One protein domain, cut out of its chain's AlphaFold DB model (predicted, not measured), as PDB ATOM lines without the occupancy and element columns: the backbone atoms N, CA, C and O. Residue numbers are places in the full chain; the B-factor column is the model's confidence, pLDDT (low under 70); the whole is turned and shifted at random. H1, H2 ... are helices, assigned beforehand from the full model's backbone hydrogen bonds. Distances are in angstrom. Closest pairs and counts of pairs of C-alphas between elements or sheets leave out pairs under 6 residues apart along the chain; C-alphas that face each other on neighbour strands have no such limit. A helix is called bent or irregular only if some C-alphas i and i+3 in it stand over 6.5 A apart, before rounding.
ATOM      1  N   SER A 316     -19.577 141.623 210.646       92.94
ATOM      2  CA  SER A 316     -18.913 140.319 210.658       92.94
ATOM      3  C   SER A 316     -19.593 139.345 211.637       92.94
ATOM      4  O   SER A 316     -20.440 139.732 212.446       92.94
ATOM      5  N   ASN A 317     -19.258 138.052 211.563       94.50
ATOM      6  CA  ASN A 317     -19.720 137.068 212.558       94.50
ATOM      7  C   ASN A 317     -19.178 137.387 213.962       94.50
ATOM      8  O   ASN A 317     -19.843 137.124 214.965       94.50
ATOM      9  N   GLU A 318     -18.007 138.016 214.004       92.56
ATOM     10  CA  GLU A 318     -17.373 138.536 215.207       92.56
ATOM     11  C   GLU A 318     -18.203 139.668 215.831       92.56
ATOM     12  O   GLU A 318     -18.589 139.570 216.992       92.56
ATOM     13  N   ASP A 319     -18.593 140.682 215.047       92.06
ATOM     14  CA  ASP A 319     -19.427 141.794 215.534       92.06
ATOM     15  C   ASP A 319     -20.763 141.307 216.119       92.06
ATOM     16  O   ASP A 319     -21.215 141.785 217.161       92.06
ATOM     17  N   LEU A 320     -21.402 140.331 215.461       93.88
ATOM     18  CA  LEU A 320     -22.644 139.731 215.953       93.88
ATOM     19  C   LEU A 320     -22.425 138.977 217.263       93.88
ATOM     20  O   LEU A 320     -23.236 139.099 218.177       93.88
ATOM     21  N   SER A 321     -21.331 138.227 217.373       93.38
ATOM     22  CA  SER A 321     -20.995 137.490 218.593       93.38
ATOM     23  C   SER A 321     -20.735 138.438 219.760       93.38
ATOM     24  O   SER A 321     -21.270 138.226 220.848       93.38
ATOM     25  N   GLU A 322     -20.005 139.527 219.527       92.50
ATOM     26  CA  GLU A 322     -19.753 140.559 220.533       92.50
ATOM     27  C   GLU A 322     -21.054 141.245 220.995       92.50
ATOM     28  O   GLU A 322     -21.222 141.516 222.186       92.50
ATOM     29  N   LEU A 323     -22.019 141.493 220.095       93.31
ATOM     30  CA  LEU A 323     -23.319 142.082 220.465       93.31
ATOM     31  C   LEU A 323     -24.099 141.169 221.415       93.31
ATOM     32  O   LEU A 323     -24.692 141.628 222.397       93.31
ATOM     33  N   ILE A 324     -24.054 139.862 221.146       94.19
ATOM     34  CA  ILE A 324     -24.687 138.832 221.972       94.19
ATOM     35  C   ILE A 324     -24.009 138.774 223.349       94.19
ATOM     36  O   ILE A 324     -24.706 138.780 224.364       94.19
ATOM     37  N   ILE A 325     -22.673 138.800 223.399       92.00
ATOM     38  CA  ILE A 325     -21.887 138.797 224.647       92.00
ATOM     39  C   ILE A 325     -22.197 140.030 225.506       92.00
ATOM     40  O   ILE A 325     -22.446 139.912 226.706       92.00
ATOM     41  N   HIS A 326     -22.252 141.222 224.906       89.25
ATOM     42  CA  HIS A 326     -22.595 142.461 225.613       89.25
ATOM     43  C   HIS A 326     -24.099 142.603 225.928       89.25
ATOM     44  O   HIS A 326     -24.521 143.553 226.612       89.25
ATOM     45  N   GLY A 327     -24.920 141.666 225.443       88.44
ATOM     46  CA  GLY A 327     -26.364 141.641 225.636       88.44
ATOM     47  C   GLY A 327     -27.049 142.910 225.130       88.44
ATOM     48  O   GLY A 327     -27.891 143.446 225.847       88.44
ATOM     49  N   ALA A 328     -26.629 143.432 223.972       85.31
ATOM     50  CA  ALA A 328     -27.217 144.600 223.311       85.31
ATOM     51  C   ALA A 328     -27.706 144.195 221.912       85.31
ATOM     52  O   ALA A 328     -26.947 143.587 221.161       85.31
ATOM     53  N   GLY A 329     -28.968 144.479 221.562       82.12
ATOM     54  CA  GLY A 329     -29.568 144.023 220.294       82.12
ATOM     55  C   GLY A 329     -29.497 142.501 220.087       82.12
ATOM     56  O   GLY A 329     -29.372 142.020 218.960       82.12
ATOM     57  N   SER A 330     -29.491 141.731 221.181       82.31
ATOM     58  CA  SER A 330     -29.113 140.315 221.168       82.31
ATOM     59  C   SER A 330     -30.089 139.439 220.382       82.31
ATOM     60  O   SER A 330     -29.656 138.498 219.728       82.31
ATOM     61  N   VAL A 331     -31.389 139.741 220.369       90.88
ATOM     62  CA  VAL A 331     -32.391 138.927 219.654       90.88
ATOM     63  C   VAL A 331     -32.160 138.951 218.141       90.88
ATOM     64  O   VAL A 331     -32.133 137.902 217.485       90.88
ATOM     65  N   GLU A 332     -31.962 140.138 217.580       93.69
ATOM     66  CA  GLU A 332     -31.692 140.345 216.163       93.69
ATOM     67  C   GLU A 332     -30.304 139.816 215.785       93.69
ATOM     68  O   GLU A 332     -30.179 139.116 214.775       93.69
ATOM     69  N   ALA A 333     -29.287 140.069 216.618       94.38
ATOM     70  CA  ALA A 333     -27.931 139.563 216.406       94.38
ATOM     71  C   ALA A 333     -27.896 138.024 216.357       94.38
ATOM     72  O   ALA A 333     -27.341 137.449 215.420       94.38
ATOM     73  N   VAL A 334     -28.568 137.350 217.302       95.12
ATOM     74  CA  VAL A 334     -28.724 135.883 217.318       95.12
ATOM     75  C   VAL A 334     -29.430 135.389 216.067       95.12
ATOM     76  O   VAL A 334     -28.998 134.412 215.456       95.12
ATOM     77  N   SER A 335     -30.526 136.044 215.685       94.81
ATOM     78  CA  SER A 335     -31.321 135.638 214.525       94.81
ATOM     79  C   SER A 335     -30.496 135.701 213.240       94.81
ATOM     80  O   SER A 335     -30.532 134.761 212.443       94.81
ATOM     81  N   LEU A 336     -29.706 136.765 213.062       94.81
ATOM     82  CA  LEU A 336     -28.828 136.926 211.907       94.81
ATOM     83  C   LEU A 336     -27.671 135.921 211.922       94.81
ATOM     84  O   LEU A 336     -27.411 135.282 210.902       94.81
ATOM     85  N   LEU A 337     -27.016 135.731 213.071       95.56
ATOM     86  CA  LEU A 337     -25.901 134.794 213.212       95.56
ATOM     87  C   LEU A 337     -26.349 133.349 212.939       95.56
ATOM     88  O   LEU A 337     -25.757 132.656 212.112       95.56
ATOM     89  N   ARG A 338     -27.472 132.919 213.532       96.69
ATOM     90  CA  ARG A 338     -28.074 131.606 213.247       96.69
ATOM     91  C   ARG A 338     -28.466 131.462 211.782       96.69
ATOM     92  O   ARG A 338     -28.313 130.376 211.229       96.69
ATOM     93  N   ALA A 339     -28.955 132.525 211.143       96.12
ATOM     94  CA  ALA A 339     -29.306 132.480 209.730       96.12
ATOM     95  C   ALA A 339     -28.092 132.250 208.822       96.12
ATOM     96  O   ALA A 339     -28.194 131.464 207.881       96.12
ATOM     97  N   ARG A 340     -26.942 132.866 209.134       95.56
ATOM     98  CA  ARG A 340     -25.688 132.683 208.381       95.56
ATOM     99  C   ARG A 340     -25.176 131.246 208.422       95.56
ATOM    100  O   ARG A 340     -24.670 130.759 207.416       95.56
ATOM    101  N   PHE A 341     -25.357 130.566 209.552       96.19
ATOM    102  CA  PHE A 341     -24.881 129.195 209.751       96.19
ATOM    103  C   PHE A 341     -25.952 128.109 209.576       96.19
ATOM    104  O   PHE A 341     -25.653 126.932 209.749       96.19
ATOM    105  N   GLY A 342     -27.200 128.461 209.247       94.75
ATOM    106  CA  GLY A 342     -28.290 127.480 209.133       94.75
ATOM    107  C   GLY A 342     -28.695 126.839 210.471       94.75
ATOM    108  O   GLY A 342     -29.198 125.719 210.502       94.75
ATOM    109  N   ALA A 343     -28.470 127.541 211.584       94.44
ATOM    110  CA  ALA A 343     -28.650 127.048 212.949       94.44
ATOM    111  C   ALA A 343     -30.008 127.440 213.575       94.44
ATOM    112  O   ALA A 343     -30.158 127.457 214.797       94.44
ATOM    113  N   GLN A 344     -31.022 127.777 212.771       93.31
ATOM    114  CA  GLN A 344     -32.325 128.242 213.274       93.31
ATOM    115  C   GLN A 344     -33.103 127.161 214.045       93.31
ATOM    116  O   GLN A 344     -33.974 127.488 214.847       93.31
ATOM    117  N   SER A 345     -32.805 125.883 213.802       91.44
ATOM    118  CA  SER A 345     -33.456 124.733 214.442       91.44
ATOM    119  C   SER A 345     -32.846 124.338 215.792       91.44
ATOM    120  O   SER A 345     -33.338 123.402 216.426       91.44
ATOM    121  N   VAL A 346     -31.781 125.013 216.239       93.75
ATOM    122  CA  VAL A 346     -31.081 124.671 217.482       93.75
ATOM    123  C   VAL A 346     -32.004 124.827 218.690       93.75
ATOM    124  O   VAL A 346     -32.548 125.901 218.953       93.75
ATOM    125  N   ASN A 347     -32.141 123.750 219.469       94.75
ATOM    126  CA  ASN A 347     -32.848 123.767 220.746       94.75
ATOM    127  C   ASN A 347     -31.890 124.158 221.876       94.75
ATOM    128  O   ASN A 347     -31.355 123.312 222.593       94.75
ATOM    129  N   GLU A 348     -31.698 125.463 222.030       94.88
ATOM    130  CA  GLU A 348     -30.819 126.042 223.044       94.88
ATOM    131  C   GLU A 348     -31.168 125.586 224.470       94.88
ATOM    132  O   GLU A 348     -30.272 125.225 225.227       94.88
ATOM    133  N   LYS A 349     -32.457 125.523 224.840       94.06
ATOM    134  CA  LYS A 349     -32.865 125.104 226.194       94.06
ATOM    135  C   LYS A 349     -32.451 123.659 226.491       94.06
ATOM    136  O   LYS A 349     -32.053 123.366 227.615       94.06
ATOM    137  N   ALA A 350     -32.553 122.759 225.510       94.50
ATOM    138  CA  ALA A 350     -32.102 121.378 225.672       94.50
ATOM    139  C   ALA A 350     -30.578 121.301 225.832       94.50
ATOM    140  O   ALA A 350     -30.102 120.642 226.752       94.50
ATOM    141  N   LEU A 351     -29.837 122.040 225.001       95.44
ATOM    142  CA  LEU A 351     -28.377 122.086 225.051       95.44
ATOM    143  C   LEU A 351     -27.869 122.649 226.387       95.44
ATOM    144  O   LEU A 351     -27.011 122.047 227.020       95.44
ATOM    145  N   ILE A 352     -28.457 123.744 226.878       95.31
ATOM    146  CA  ILE A 352     -28.114 124.316 228.189       95.31
ATOM    147  C   ILE A 352     -28.389 123.315 229.316       95.31
ATOM    148  O   ILE A 352     -27.577 123.196 230.226       95.31
ATOM    149  N   LYS A 353     -29.496 122.558 229.262       94.25
ATOM    150  CA  LYS A 353     -29.788 121.525 230.270       94.25
ATOM    151  C   LYS A 353     -28.744 120.413 230.285       94.25
ATOM    152  O   LYS A 353     -28.387 119.945 231.363       94.25
ATOM    153  N   GLU A 354     -28.252 120.013 229.120       94.56
ATOM    154  CA  GLU A 354     -27.204 119.000 229.001       94.56
ATOM    155  C   GLU A 354     -25.857 119.510 229.532       94.56
ATOM    156  O   GLU A 354     -25.248 118.846 230.373       94.56
ATOM    157  N   ILE A 355     -25.456 120.728 229.146       94.19
ATOM    158  CA  ILE A 355     -24.257 121.400 229.673       94.19
ATOM    159  C   ILE A 355     -24.337 121.510 231.200       94.19
ATOM    160  O   ILE A 355     -23.416 121.088 231.901       94.19
ATOM    161  N   SER A 356     -25.457 122.010 231.735       94.62
ATOM    162  CA  SER A 356     -25.678 122.118 233.180       94.62
ATOM    163  C   SER A 356     -25.584 120.763 233.878       94.62
ATOM    164  O   SER A 356     -24.973 120.673 234.936       94.62
ATOM    165  N   ALA A 357     -26.164 119.698 233.317       94.19
ATOM    166  CA  ALA A 357     -26.124 118.373 233.933       94.19
ATOM    167  C   ALA A 357     -24.691 117.826 234.048       94.19
ATOM    168  O   ALA A 357     -24.335 117.280 235.092       94.19
ATOM    169  N   ILE A 358     -23.869 118.006 233.010       92.69
ATOM    170  CA  ILE A 358     -22.466 117.565 232.991       92.69
ATOM    171  C   ILE A 358     -21.639 118.382 233.987       92.69
ATOM    172  O   ILE A 358     -21.038 117.819 234.904       92.69
ATOM    173  N   VAL A 359     -21.675 119.710 233.855       93.44
ATOM    174  CA  VAL A 359     -20.865 120.622 234.672       93.44
ATOM    175  C   VAL A 359     -21.244 120.538 236.153       93.44
ATOM    176  O   VAL A 359     -20.374 120.555 237.016       93.44
ATOM    177  N   LEU A 360     -22.529 120.394 236.496       93.62
ATOM    178  CA  LEU A 360     -22.945 120.279 237.900       93.62
ATOM    179  C   LEU A 360     -22.647 118.903 238.507       93.62
ATOM    180  O   LEU A 360     -22.442 118.817 239.719       93.62
ATOM    181  N   ALA A 361     -22.610 117.838 237.700       93.50
ATOM    182  CA  ALA A 361     -22.191 116.514 238.160       93.50
ATOM    183  C   ALA A 361     -20.672 116.436 238.389       93.50
ATOM    184  O   ALA A 361     -20.225 115.699 239.269       93.50
ATOM    185  N   GLN A 362     -19.890 117.191 237.612       91.88
ATOM    186  CA  GLN A 362     -18.432 117.256 237.702       91.88
ATOM    187  C   GLN A 362     -17.956 118.712 237.558       91.88
ATOM    188  O   GLN A 362     -17.570 119.114 236.462       91.88
ATOM    189  N   PRO A 363     -17.964 119.519 238.636       90.06
ATOM    190  CA  PRO A 363     -17.608 120.940 238.562       90.06
ATOM    191  C   PRO A 363     -16.215 121.224 237.988       90.06
ATOM    192  O   PRO A 363     -16.055 122.205 237.271       90.06
ATOM    193  N   ASP A 364     -15.246 120.335 238.221       88.69
ATOM    194  CA  ASP A 364     -13.875 120.440 237.690       88.69
ATOM    195  C   ASP A 364     -13.800 120.276 236.156       88.69
ATOM    196  O   ASP A 364     -12.744 120.453 235.557       88.69
ATOM    197  N   SER A 365     -14.914 119.923 235.505       88.88
ATOM    198  CA  SER A 365     -15.032 119.849 234.044       88.88
ATOM    199  C   SER A 365     -15.314 121.213 233.387       88.88
ATOM    200  O   SER A 365     -15.323 121.320 232.157       88.88
ATOM    201  N   LEU A 366     -15.534 122.261 234.191       89.81
ATOM    202  CA  LEU A 366     -15.657 123.644 233.743       89.81
ATOM    203  C   LEU A 366     -14.349 124.397 233.989       89.81
ATOM    204  O   LEU A 366     -13.928 124.551 235.134       89.81
ATOM    205  N   GLU A 367     -13.770 124.939 232.923       88.94
ATOM    206  CA  GLU A 367     -12.614 125.830 233.006       88.94
ATOM    207  C   GLU A 367     -12.856 127.056 232.123       88.94
ATOM    208  O   GLU A 367     -12.887 126.952 230.902       88.94
ATOM    209  N   MET A 368     -13.097 128.214 232.740       87.00
ATOM    210  CA  MET A 368     -13.379 129.465 232.030       87.00
ATOM    211  C   MET A 368     -12.115 130.273 231.711       87.00
ATOM    212  O   MET A 368     -12.184 131.205 230.911       87.00
ATOM    213  N   SER A 369     -10.966 129.941 232.314       80.31
ATOM    214  CA  SER A 369      -9.687 130.608 232.024       80.31
ATOM    215  C   SER A 369      -8.964 130.052 230.792       80.31
ATOM    216  O   SER A 369      -8.040 130.694 230.293       80.31
ATOM    217  N   ASP A 370      -9.416 128.908 230.268       73.94
ATOM    218  CA  ASP A 370      -8.896 128.278 229.057       73.94
ATOM    219  C   ASP A 370     -10.053 127.855 228.137       73.94
ATOM    220  O   ASP A 370     -10.993 127.184 228.559       73.94
ATOM    221  N   TRP A 371     -10.000 128.255 226.865       63.47
ATOM    222  CA  TRP A 371     -11.079 127.991 225.907       63.47
ATOM    223  C   TRP A 371     -11.157 126.510 225.517       63.47
ATOM    224  O   TRP A 371     -12.244 126.036 225.186       63.47
ATOM    225  N   HIS A 372     -10.037 125.772 225.613       57.72
ATOM    226  CA  HIS A 372      -9.959 124.338 225.314       57.72
ATOM    227  C   HIS A 372      -8.905 123.619 226.155       57.72
ATOM    228  O   HIS A 372      -7.715 123.723 225.866       57.72
ATOM    229  N   CYS A 373      -9.315 122.776 227.108       48.28
ATOM    230  CA  CYS A 373      -8.368 121.931 227.837       48.28
ATOM    231  C   CYS A 373      -8.838 120.474 227.986       48.28
ATOM    232  O   CYS A 373      -9.180 120.009 229.068       48.28
ATOM    233  N   GLY A 374      -8.752 119.698 226.901       63.34
ATOM    234  CA  GLY A 374      -8.803 118.230 226.948       63.34
ATOM    235  C   GLY A 374     -10.116 117.645 227.489       63.34
ATOM    236  O   GLY A 374     -10.986 117.292 226.705       63.34
ATOM    237  N   THR A 375     -10.217 117.467 228.811       62.97
ATOM    238  CA  THR A 375     -11.396 116.935 229.528       62.97
ATOM    239  C   THR A 375     -12.236 118.007 230.229       62.97
ATOM    240  O   THR A 375     -13.280 117.683 230.793       62.97
ATOM    241  N   SER A 376     -11.777 119.256 230.231       72.19
ATOM    242  CA  SER A 376     -12.470 120.420 230.780       72.19
ATOM    243  C   SER A 376     -12.635 121.481 229.693       72.19
ATOM    244  O   SER A 376     -11.776 121.659 228.827       72.19
ATOM    245  N   HIS A 377     -13.775 122.163 229.712       80.62
ATOM    246  CA  HIS A 377     -14.134 123.143 228.691       80.62
ATOM    247  C   HIS A 377     -14.798 124.362 229.322       80.62
ATOM    248  O   HIS A 377     -15.457 124.261 230.361       80.62
ATOM    249  N   CYS A 378     -14.689 125.507 228.655       88.50
ATOM    250  CA  CYS A 378     -15.545 126.651 228.937       88.50
ATOM    251  C   CYS A 378     -16.980 126.382 228.436       88.50
ATOM    252  O   CYS A 378     -17.253 125.385 227.759       88.50
ATOM    253  N   LEU A 379     -17.923 127.285 228.723       91.00
ATOM    254  CA  LEU A 379     -19.316 127.148 228.259       91.00
ATOM    255  C   LEU A 379     -19.432 126.989 226.736       91.00
ATOM    256  O   LEU A 379     -20.206 126.160 226.256       91.00
ATOM    257  N   ALA A 380     -18.650 127.764 225.983       91.19
ATOM    258  CA  ALA A 380     -18.637 127.695 224.528       91.19
ATOM    259  C   ALA A 380     -18.045 126.363 224.027       91.19
ATOM    260  O   ALA A 380     -18.606 125.759 223.117       91.19
ATOM    261  N   GLY A 381     -16.989 125.850 224.670       91.31
ATOM    262  CA  GLY A 381     -16.392 124.550 224.336       91.31
ATOM    263  C   GLY A 381     -17.303 123.357 224.658       91.31
ATOM    264  O   GLY A 381     -17.375 122.389 223.900       91.31
ATOM    265  N   TRP A 382     -18.088 123.433 225.736       93.62
ATOM    266  CA  TRP A 382     -19.133 122.438 225.992       93.62
ATOM    267  C   TRP A 382     -20.224 122.465 224.921       93.62
ATOM    268  O   TRP A 382     -20.694 121.412 224.483       93.62
ATOM    269  N   ALA A 383     -20.596 123.653 224.444       93.56
ATOM    270  CA  ALA A 383     -21.552 123.785 223.357       93.56
ATOM    271  C   ALA A 383     -21.033 123.156 222.050       93.56
ATOM    272  O   ALA A 383     -21.803 122.466 221.379       93.56
ATOM    273  N   THR A 384     -19.746 123.320 221.710       93.62
ATOM    274  CA  THR A 384     -19.143 122.683 220.521       93.62
ATOM    275  C   THR A 384     -18.989 121.174 220.668       93.62
ATOM    276  O   THR A 384     -19.219 120.435 219.712       93.62
ATOM    277  N   THR A 385     -18.714 120.690 221.878       93.19
ATOM    278  CA  THR A 385     -18.616 119.251 222.168       93.19
ATOM    279  C   THR A 385     -19.957 118.528 222.006       93.19
ATOM    280  O   THR A 385     -20.001 117.411 221.489       93.19
ATOM    281  N   LEU A 386     -21.059 119.153 222.432       93.94
ATOM    282  CA  LEU A 386     -22.380 118.516 222.496       93.94
ATOM    283  C   LEU A 386     -23.260 118.784 221.267       93.94
ATOM    284  O   LEU A 386     -24.142 117.985 220.953       93.94
ATOM    285  N   SER A 387     -23.039 119.889 220.549       95.19
ATOM    286  CA  SER A 387     -23.826 120.252 219.367       95.19
ATOM    287  C   SER A 387     -23.034 120.011 218.077       95.19
ATOM    288  O   SER A 387     -22.076 120.738 217.807       95.19
ATOM    289  N   PRO A 388     -23.458 119.066 217.210       94.00
ATOM    290  CA  PRO A 388     -22.820 118.851 215.909       94.00
ATOM    291  C   PRO A 388     -22.763 120.122 215.054       94.00
ATOM    292  O   PRO A 388     -21.758 120.368 214.400       94.00
ATOM    293  N   ILE A 389     -23.809 120.955 215.125       94.81
ATOM    294  CA  ILE A 389     -23.870 122.245 214.426       94.81
ATOM    295  C   ILE A 389     -22.791 123.195 214.960       94.81
ATOM    296  O   ILE A 389     -22.112 123.845 214.175       94.81
ATOM    297  N   ALA A 390     -22.608 123.273 216.281       94.75
ATOM    298  CA  ALA A 390     -21.587 124.139 216.869       94.75
ATOM    299  C   ALA A 390     -20.171 123.681 216.499       94.75
ATOM    300  O   ALA A 390     -19.340 124.518 216.166       94.75
ATOM    301  N   ARG A 391     -19.919 122.368 216.473       94.75
ATOM    302  CA  ARG A 391     -18.640 121.811 216.013       94.75
ATOM    303  C   ARG A 391     -18.337 122.158 214.553       94.75
ATOM    304  O   ARG A 391     -17.231 122.574 214.243       94.75
ATOM    305  N   GLU A 392     -19.323 122.044 213.662       95.88
ATOM    306  CA  GLU A 392     -19.157 122.425 212.250       95.88
ATOM    307  C   GLU A 392     -18.904 123.930 212.053       95.88
ATOM    308  O   GLU A 392     -18.258 124.322 211.078       95.88
ATOM    309  N   ILE A 393     -19.439 124.779 212.940       96.00
ATOM    310  CA  ILE A 393     -19.168 126.224 212.941       96.00
ATOM    311  C   ILE A 393     -17.747 126.483 213.445       96.00
ATOM    312  O   ILE A 393     -17.003 127.198 212.785       96.00
ATOM    313  N   GLU A 394     -17.355 125.866 214.560       94.94
ATOM    314  CA  GLU A 394     -16.017 125.996 215.145       94.94
ATOM    315  C   GLU A 394     -14.906 125.579 214.170       94.94
ATOM    316  O   GLU A 394     -13.877 126.238 214.108       94.94
ATOM    317  N   GLU A 395     -15.118 124.545 213.350       93.94
ATOM    318  CA  GLU A 395     -14.154 124.133 212.315       93.94
ATOM    319  C   GLU A 395     -13.896 125.210 211.244       93.94
ATOM    320  O   GLU A 395     -12.858 125.186 210.577       93.94
ATOM    321  N   LYS A 396     -14.848 126.127 211.038       94.06
ATOM    322  CA  LYS A 396     -14.786 127.188 210.016       94.06
ATOM    323  C   LYS A 396     -14.458 128.560 210.597       94.06
ATOM    324  O   LYS A 396     -13.996 129.424 209.858       94.06
ATOM    325  N   GLU A 397     -14.755 128.752 211.872       93.75
ATOM    326  CA  GLU A 397     -14.699 130.019 212.593       93.75
ATOM    327  C   GLU A 397     -13.930 129.793 213.904       93.75
ATOM    328  O   GLU A 397     -12.841 129.219 213.895       93.75
ATOM    329  N   ASP A 398     -14.484 130.226 215.035       91.81
ATOM    330  CA  ASP A 398     -13.953 129.949 216.359       91.81
ATOM    331  C   ASP A 398     -15.043 129.441 217.321       91.81
ATOM    332  O   ASP A 398     -16.251 129.455 217.048       91.81
ATOM    333  N   THR A 399     -14.595 128.983 218.485       92.44
ATOM    334  CA  THR A 399     -15.437 128.451 219.563       92.44
ATOM    335  C   THR A 399     -16.413 129.486 220.105       92.44
ATOM    336  O   THR A 399     -17.532 129.143 220.487       92.44
ATOM    337  N   LYS A 400     -16.020 130.763 220.131       93.62
ATOM    338  CA  LYS A 400     -16.849 131.859 220.635       93.62
ATOM    339  C   LYS A 400     -18.048 132.080 219.717       93.62
ATOM    340  O   LYS A 400     -19.178 132.093 220.201       93.62
ATOM    341  N   ILE A 401     -17.828 132.182 218.409       95.56
ATOM    342  CA  ILE A 401     -18.863 132.319 217.381       95.56
ATOM    343  C   ILE A 401     -19.789 131.102 217.406       95.56
ATOM    344  O   ILE A 401     -21.018 131.251 217.389       95.56
ATOM    345  N   ALA A 402     -19.227 129.894 217.516       95.75
ATOM    346  CA  ALA A 402     -20.010 128.670 217.640       95.75
ATOM    347  C   ALA A 402     -20.916 128.697 218.883       95.75
ATOM    348  O   ALA A 402     -22.133 128.514 218.769       95.75
ATOM    349  N   GLY A 403     -20.353 129.013 220.052       94.94
ATOM    350  CA  GLY A 403     -21.082 129.149 221.313       94.94
ATOM    351  C   GLY A 403     -22.166 130.230 221.266       94.94
ATOM    352  O   GLY A 403     -23.303 129.973 221.667       94.94
ATOM    353  N   CYS A 404     -21.870 131.413 220.723       96.12
ATOM    354  CA  CYS A 404     -22.850 132.490 220.540       96.12
ATOM    355  C   CYS A 404     -23.994 132.076 219.604       96.12
ATOM    356  O   CYS A 404     -25.132 132.506 219.787       96.12
ATOM    357  N   THR A 405     -23.728 131.211 218.623       97.00
ATOM    358  CA  THR A 405     -24.754 130.735 217.689       97.00
ATOM    359  C   THR A 405     -25.733 129.764 218.358       97.00
ATOM    360  O   THR A 405     -26.947 129.850 218.135       97.00
ATOM    361  N   VAL A 406     -25.238 128.836 219.188       96.56
ATOM    362  CA  VAL A 406     -26.059 127.733 219.725       96.56
ATOM    363  C   VAL A 406     -26.540 127.930 221.166       96.56
ATOM    364  O   VAL A 406     -27.617 127.440 221.504       96.56
ATOM    365  N   THR A 407     -25.807 128.687 221.984       95.50
ATOM    366  CA  THR A 407     -26.139 129.012 223.387       95.50
ATOM    367  C   THR A 407     -26.038 130.519 223.683       95.50
ATOM    368  O   THR A 407     -25.341 130.916 224.621       95.50
ATOM    369  N   PRO A 408     -26.697 131.399 222.907       95.25
ATOM    370  CA  PRO A 408     -26.578 132.849 223.075       95.25
ATOM    371  C   PRO A 408     -26.994 133.383 224.449       95.25
ATOM    372  O   PRO A 408     -26.431 134.372 224.905       95.25
ATOM    373  N   SER A 409     -27.935 132.746 225.146       93.62
ATOM    374  CA  SER A 409     -28.324 133.148 226.508       93.62
ATOM    375  C   SER A 409     -27.223 132.920 227.550       93.62
ATOM    376  O   SER A 409     -27.248 133.557 228.603       93.62
ATOM    377  N   LEU A 410     -26.237 132.064 227.252       93.94
ATOM    378  CA  LEU A 410     -25.039 131.865 228.072       93.94
ATOM    379  C   LEU A 410     -23.858 132.749 227.644       93.94
ATOM    380  O   LEU A 410     -22.906 132.880 228.409       93.94
ATOM    381  N   ALA A 411     -23.905 133.374 226.465       93.69
ATOM    382  CA  ALA A 411     -22.792 134.157 225.923       93.69
ATOM    383  C   ALA A 411     -22.304 135.306 226.831       93.69
ATOM    384  O   ALA A 411     -21.087 135.479 226.932       93.69
ATOM    385  N   PRO A 412     -23.166 136.037 227.574       92.38
ATOM    386  CA  PRO A 412     -22.700 137.043 228.535       92.38
ATOM    387  C   PRO A 412     -21.792 136.496 229.647       92.38
ATOM    388  O   PRO A 412     -21.137 137.268 230.342       92.38
ATOM    389  N   LEU A 413     -21.742 135.171 229.828       92.88
ATOM    390  CA  LEU A 413     -20.927 134.493 230.833       92.88
ATOM    391  C   LEU A 413     -19.615 133.930 230.272       92.88
ATOM    392  O   LEU A 413     -18.823 133.404 231.045       92.88
ATOM    393  N   PHE A 414     -19.353 134.026 228.962       92.06
ATOM    394  CA  PHE A 414     -18.184 133.392 228.324       92.06
ATOM    395  C   PHE A 414     -16.831 133.867 228.869       92.06
ATOM    396  O   PHE A 414     -15.853 133.138 228.769       92.06
ATOM    397  N   PHE A 415     -16.790 135.049 229.480       88.69
ATOM    398  CA  PHE A 415     -15.590 135.632 230.086       88.69
ATOM    399  C   PHE A 415     -15.716 135.800 231.612       88.69
ATOM    400  O   PHE A 415     -14.988 136.589 232.212       88.69
ATOM    401  N   SER A 416     -16.682 135.122 232.239       91.44
ATOM    402  CA  SER A 416     -16.863 135.106 233.699       91.44
ATOM    403  C   SER A 416     -16.028 134.006 234.358       91.44
ATOM    404  O   SER A 416     -15.606 133.065 233.696       91.44
ATOM    405  N   ASP A 417     -15.814 134.098 235.670       92.69
ATOM    406  CA  ASP A 417     -15.141 133.047 236.438       92.69
ATOM    407  C   ASP A 417     -16.009 131.784 236.633       92.69
ATOM    408  O   ASP A 417     -17.239 131.801 236.483       92.69
ATOM    409  N   ASN A 418     -15.353 130.676 236.999       92.88
ATOM    410  CA  ASN A 418     -16.000 129.378 237.214       92.88
ATOM    411  C   ASN A 418     -17.116 129.456 238.273       92.88
ATOM    412  O   ASN A 418     -18.153 128.813 238.116       92.88
ATOM    413  N   GLU A 419     -16.936 130.234 239.345       93.94
ATOM    414  CA  GLU A 419     -17.907 130.320 240.442       93.94
ATOM    415  C   GLU A 419     -19.218 130.969 239.984       93.94
ATOM    416  O   GLU A 419     -20.306 130.438 240.235       93.94
ATOM    417  N   THR A 420     -19.108 132.081 239.258       94.69
ATOM    418  CA  THR A 420     -20.219 132.834 238.673       94.69
ATOM    419  C   THR A 420     -21.003 131.970 237.692       94.69
ATOM    420  O   THR A 420     -22.235 131.893 237.760       94.69
ATOM    421  N   VAL A 421     -20.295 131.259 236.810       94.38
ATOM    422  CA  VAL A 421     -20.916 130.348 235.845       94.38
ATOM    423  C   VAL A 421     -21.632 129.199 236.554       94.38
ATOM    424  O   VAL A 421     -22.802 128.937 236.266       94.38
ATOM    425  N   LEU A 422     -20.986 128.541 237.521       94.50
ATOM    426  CA  LEU A 422     -21.583 127.439 238.283       94.50
ATOM    427  C   LEU A 422     -22.848 127.873 239.027       94.50
ATOM    428  O   LEU A 422     -23.835 127.135 239.043       94.50
ATOM    429  N   ALA A 423     -22.841 129.059 239.638       94.31
ATOM    430  CA  ALA A 423     -24.030 129.616 240.272       94.31
ATOM    431  C   ALA A 423     -25.171 129.771 239.257       94.31
ATOM    432  O   ALA A 423     -26.286 129.312 239.516       94.31
ATOM    433  N   LYS A 424     -24.879 130.317 238.070       94.25
ATOM    434  CA  LYS A 424     -25.900 130.529 237.046       94.25
ATOM    435  C   LYS A 424     -26.457 129.229 236.465       94.25
ATOM    436  O   LYS A 424     -27.667 129.113 236.282       94.25
ATOM    437  N   LEU A 425     -25.613 128.224 236.230       94.00
ATOM    438  CA  LEU A 425     -26.068 126.910 235.757       94.00
ATOM    439  C   LEU A 425     -26.982 126.214 236.781       94.00
ATOM    440  O   LEU A 425     -27.945 125.561 236.379       94.00
ATOM    441  N   ARG A 426     -26.743 126.387 238.094       92.69
ATOM    442  CA  ARG A 426     -27.641 125.873 239.150       92.69
ATOM    443  C   ARG A 426     -29.016 126.531 239.115       92.69
ATOM    444  O   ARG A 426     -30.006 125.841 239.332       92.69
ATOM    445  N   GLU A 427     -29.091 127.835 238.858       90.81
ATOM    446  CA  GLU A 427     -30.377 128.526 238.687       90.81
ATOM    447  C   GLU A 427     -31.150 127.931 237.505       90.81
ATOM    448  O   GLU A 427     -32.281 127.483 237.670       90.81
ATOM    449  N   LEU A 428     -30.495 127.829 236.344       87.69
ATOM    450  CA  LEU A 428     -31.102 127.337 235.103       87.69
ATOM    451  C   LEU A 428     -31.495 125.853 235.158       87.69
ATOM    452  O   LEU A 428     -32.435 125.437 234.486       87.69
ATOM    453  N   ALA A 429     -30.791 125.037 235.947       80.44
ATOM    454  CA  ALA A 429     -31.127 123.626 236.142       80.44
ATOM    455  C   ALA A 429     -32.429 123.419 236.939       80.44
ATOM    456  O   ALA A 429     -33.038 122.353 236.840       80.44
ATOM    457  N   ASN A 430     -32.861 124.427 237.706       72.19
ATOM    458  CA  ASN A 430     -34.089 124.399 238.502       72.19
ATOM    459  C   ASN A 430     -35.313 125.005 237.766       72.19
ATOM    460  O   ASN A 430     -36.402 125.034 238.343       72.19
ATOM    461  N   GLU A 431     -35.151 125.441 236.504       64.62
ATOM    462  CA  GLU A 431     -36.176 125.989 235.580       64.62
ATOM    463  C   GLU A 431     -36.526 125.040 234.401       64.62
ATOM    464  O   GLU A 431     -37.613 125.176 233.782       64.62
TER     465      GLU A 431
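AT A GLANCE: This is residues 316 to 431 of the 431 residues of an uncharacterized protein of Chitinophaga filiformis (UniProt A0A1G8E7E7). A short helix, H6, forms the core of a compact all-helix domain, with the hairpin of H1 and H2 packed on one part of it and H4 and H5 on another. The longest helix, H3, crosses H4, and H8 crosses H3 at the end of the domain far from H1 and H2, while residues 362 to 378 make a long loop between H3 and H4. The printed part has 116 residues with eight named helices, H1 to H8 in order along the chain, and no named strand. The radius of gyration of the C-alphas is 12.9 A, and the C-alphas span 34 by 27 by 24 A.

IN THESE COORDINATES: H1, residues 317 to 325, begins with C-alpha 317 at (-19.720, 137.068, 212.558) and is 12.4 A long from first to last C-alpha. H2, residues 330 to 341, is 16.5 A long, and H3, residues 348 to 361, is 19.8 A long. H4 holds residues 379 to 386, H5 residues 388 to 394, and H6 residues 399 to 406, which starts with C-alpha 399 at (-15.437, 128.451, 219.563). H7, residues 408 to 413, is irregular, with C-alphas 409 and 412 7.1 A apart. H8, residues 418 to 429, is 16.2 A long and ends with C-alpha 429 at (-31.127, 123.626, 236.142).

HOW THE PARTS SIT: H6 is the hub, touching five helices. Its closest C-alphas to H4 are those of Gly 403 and Ala 380, 4.3 A apart, and the two are only just about perpendicular at 72 degrees. H5 and H6 form a helical hairpin, closest at the C-alphas of Ala 390 and Ala 402, 4.9 A. H1 touches H6 at the C-alphas of Ser 321 and Cys 404, 5.7 A. H2 touches H6 with residues 334 to 338 alone, closest at the C-alphas of Arg 338 and Thr 405, 5.6 A. H6 and H7 only just touch, only at the corner, with 3 pairs of C-alphas within 8 A. H1 and H2 form a helical hairpin at a shallow tilt of 34 degrees, only just short of steep. H3 touches H4 with residues 351 to 355 alone, about perpendicular at 79 degrees, with the C-alphas of Ile 355 and Trp 382 closest at 6.4 A. H8 touches H3 at a steep tilt of 59 degrees, opposite ways, closest at the C-alphas of Leu 425 and Ser 356, 5.5 A. H6 and H8 are apart. In H1, H2, H3, H4, H5, H6 and H8 every O i to N i+4 pair is within hydrogen-bond range; in H7 0 of 2 are, beside 2 of 3 O i to N i+3 pairs.

THE WHOLE: The C-alphas of Ser 316 and Ala 361 are the two farthest apart, at 36.5 A. The printed part has no cut and ends at Glu 431, the chain's last residue. The link from H3 to H4 is long, and within it residues 372 to 373 pair antiparallel with residues 376 to 377. Mean pLDDT of the printed part is 90.5; residues 371 to 375 and residue 431 are under 70.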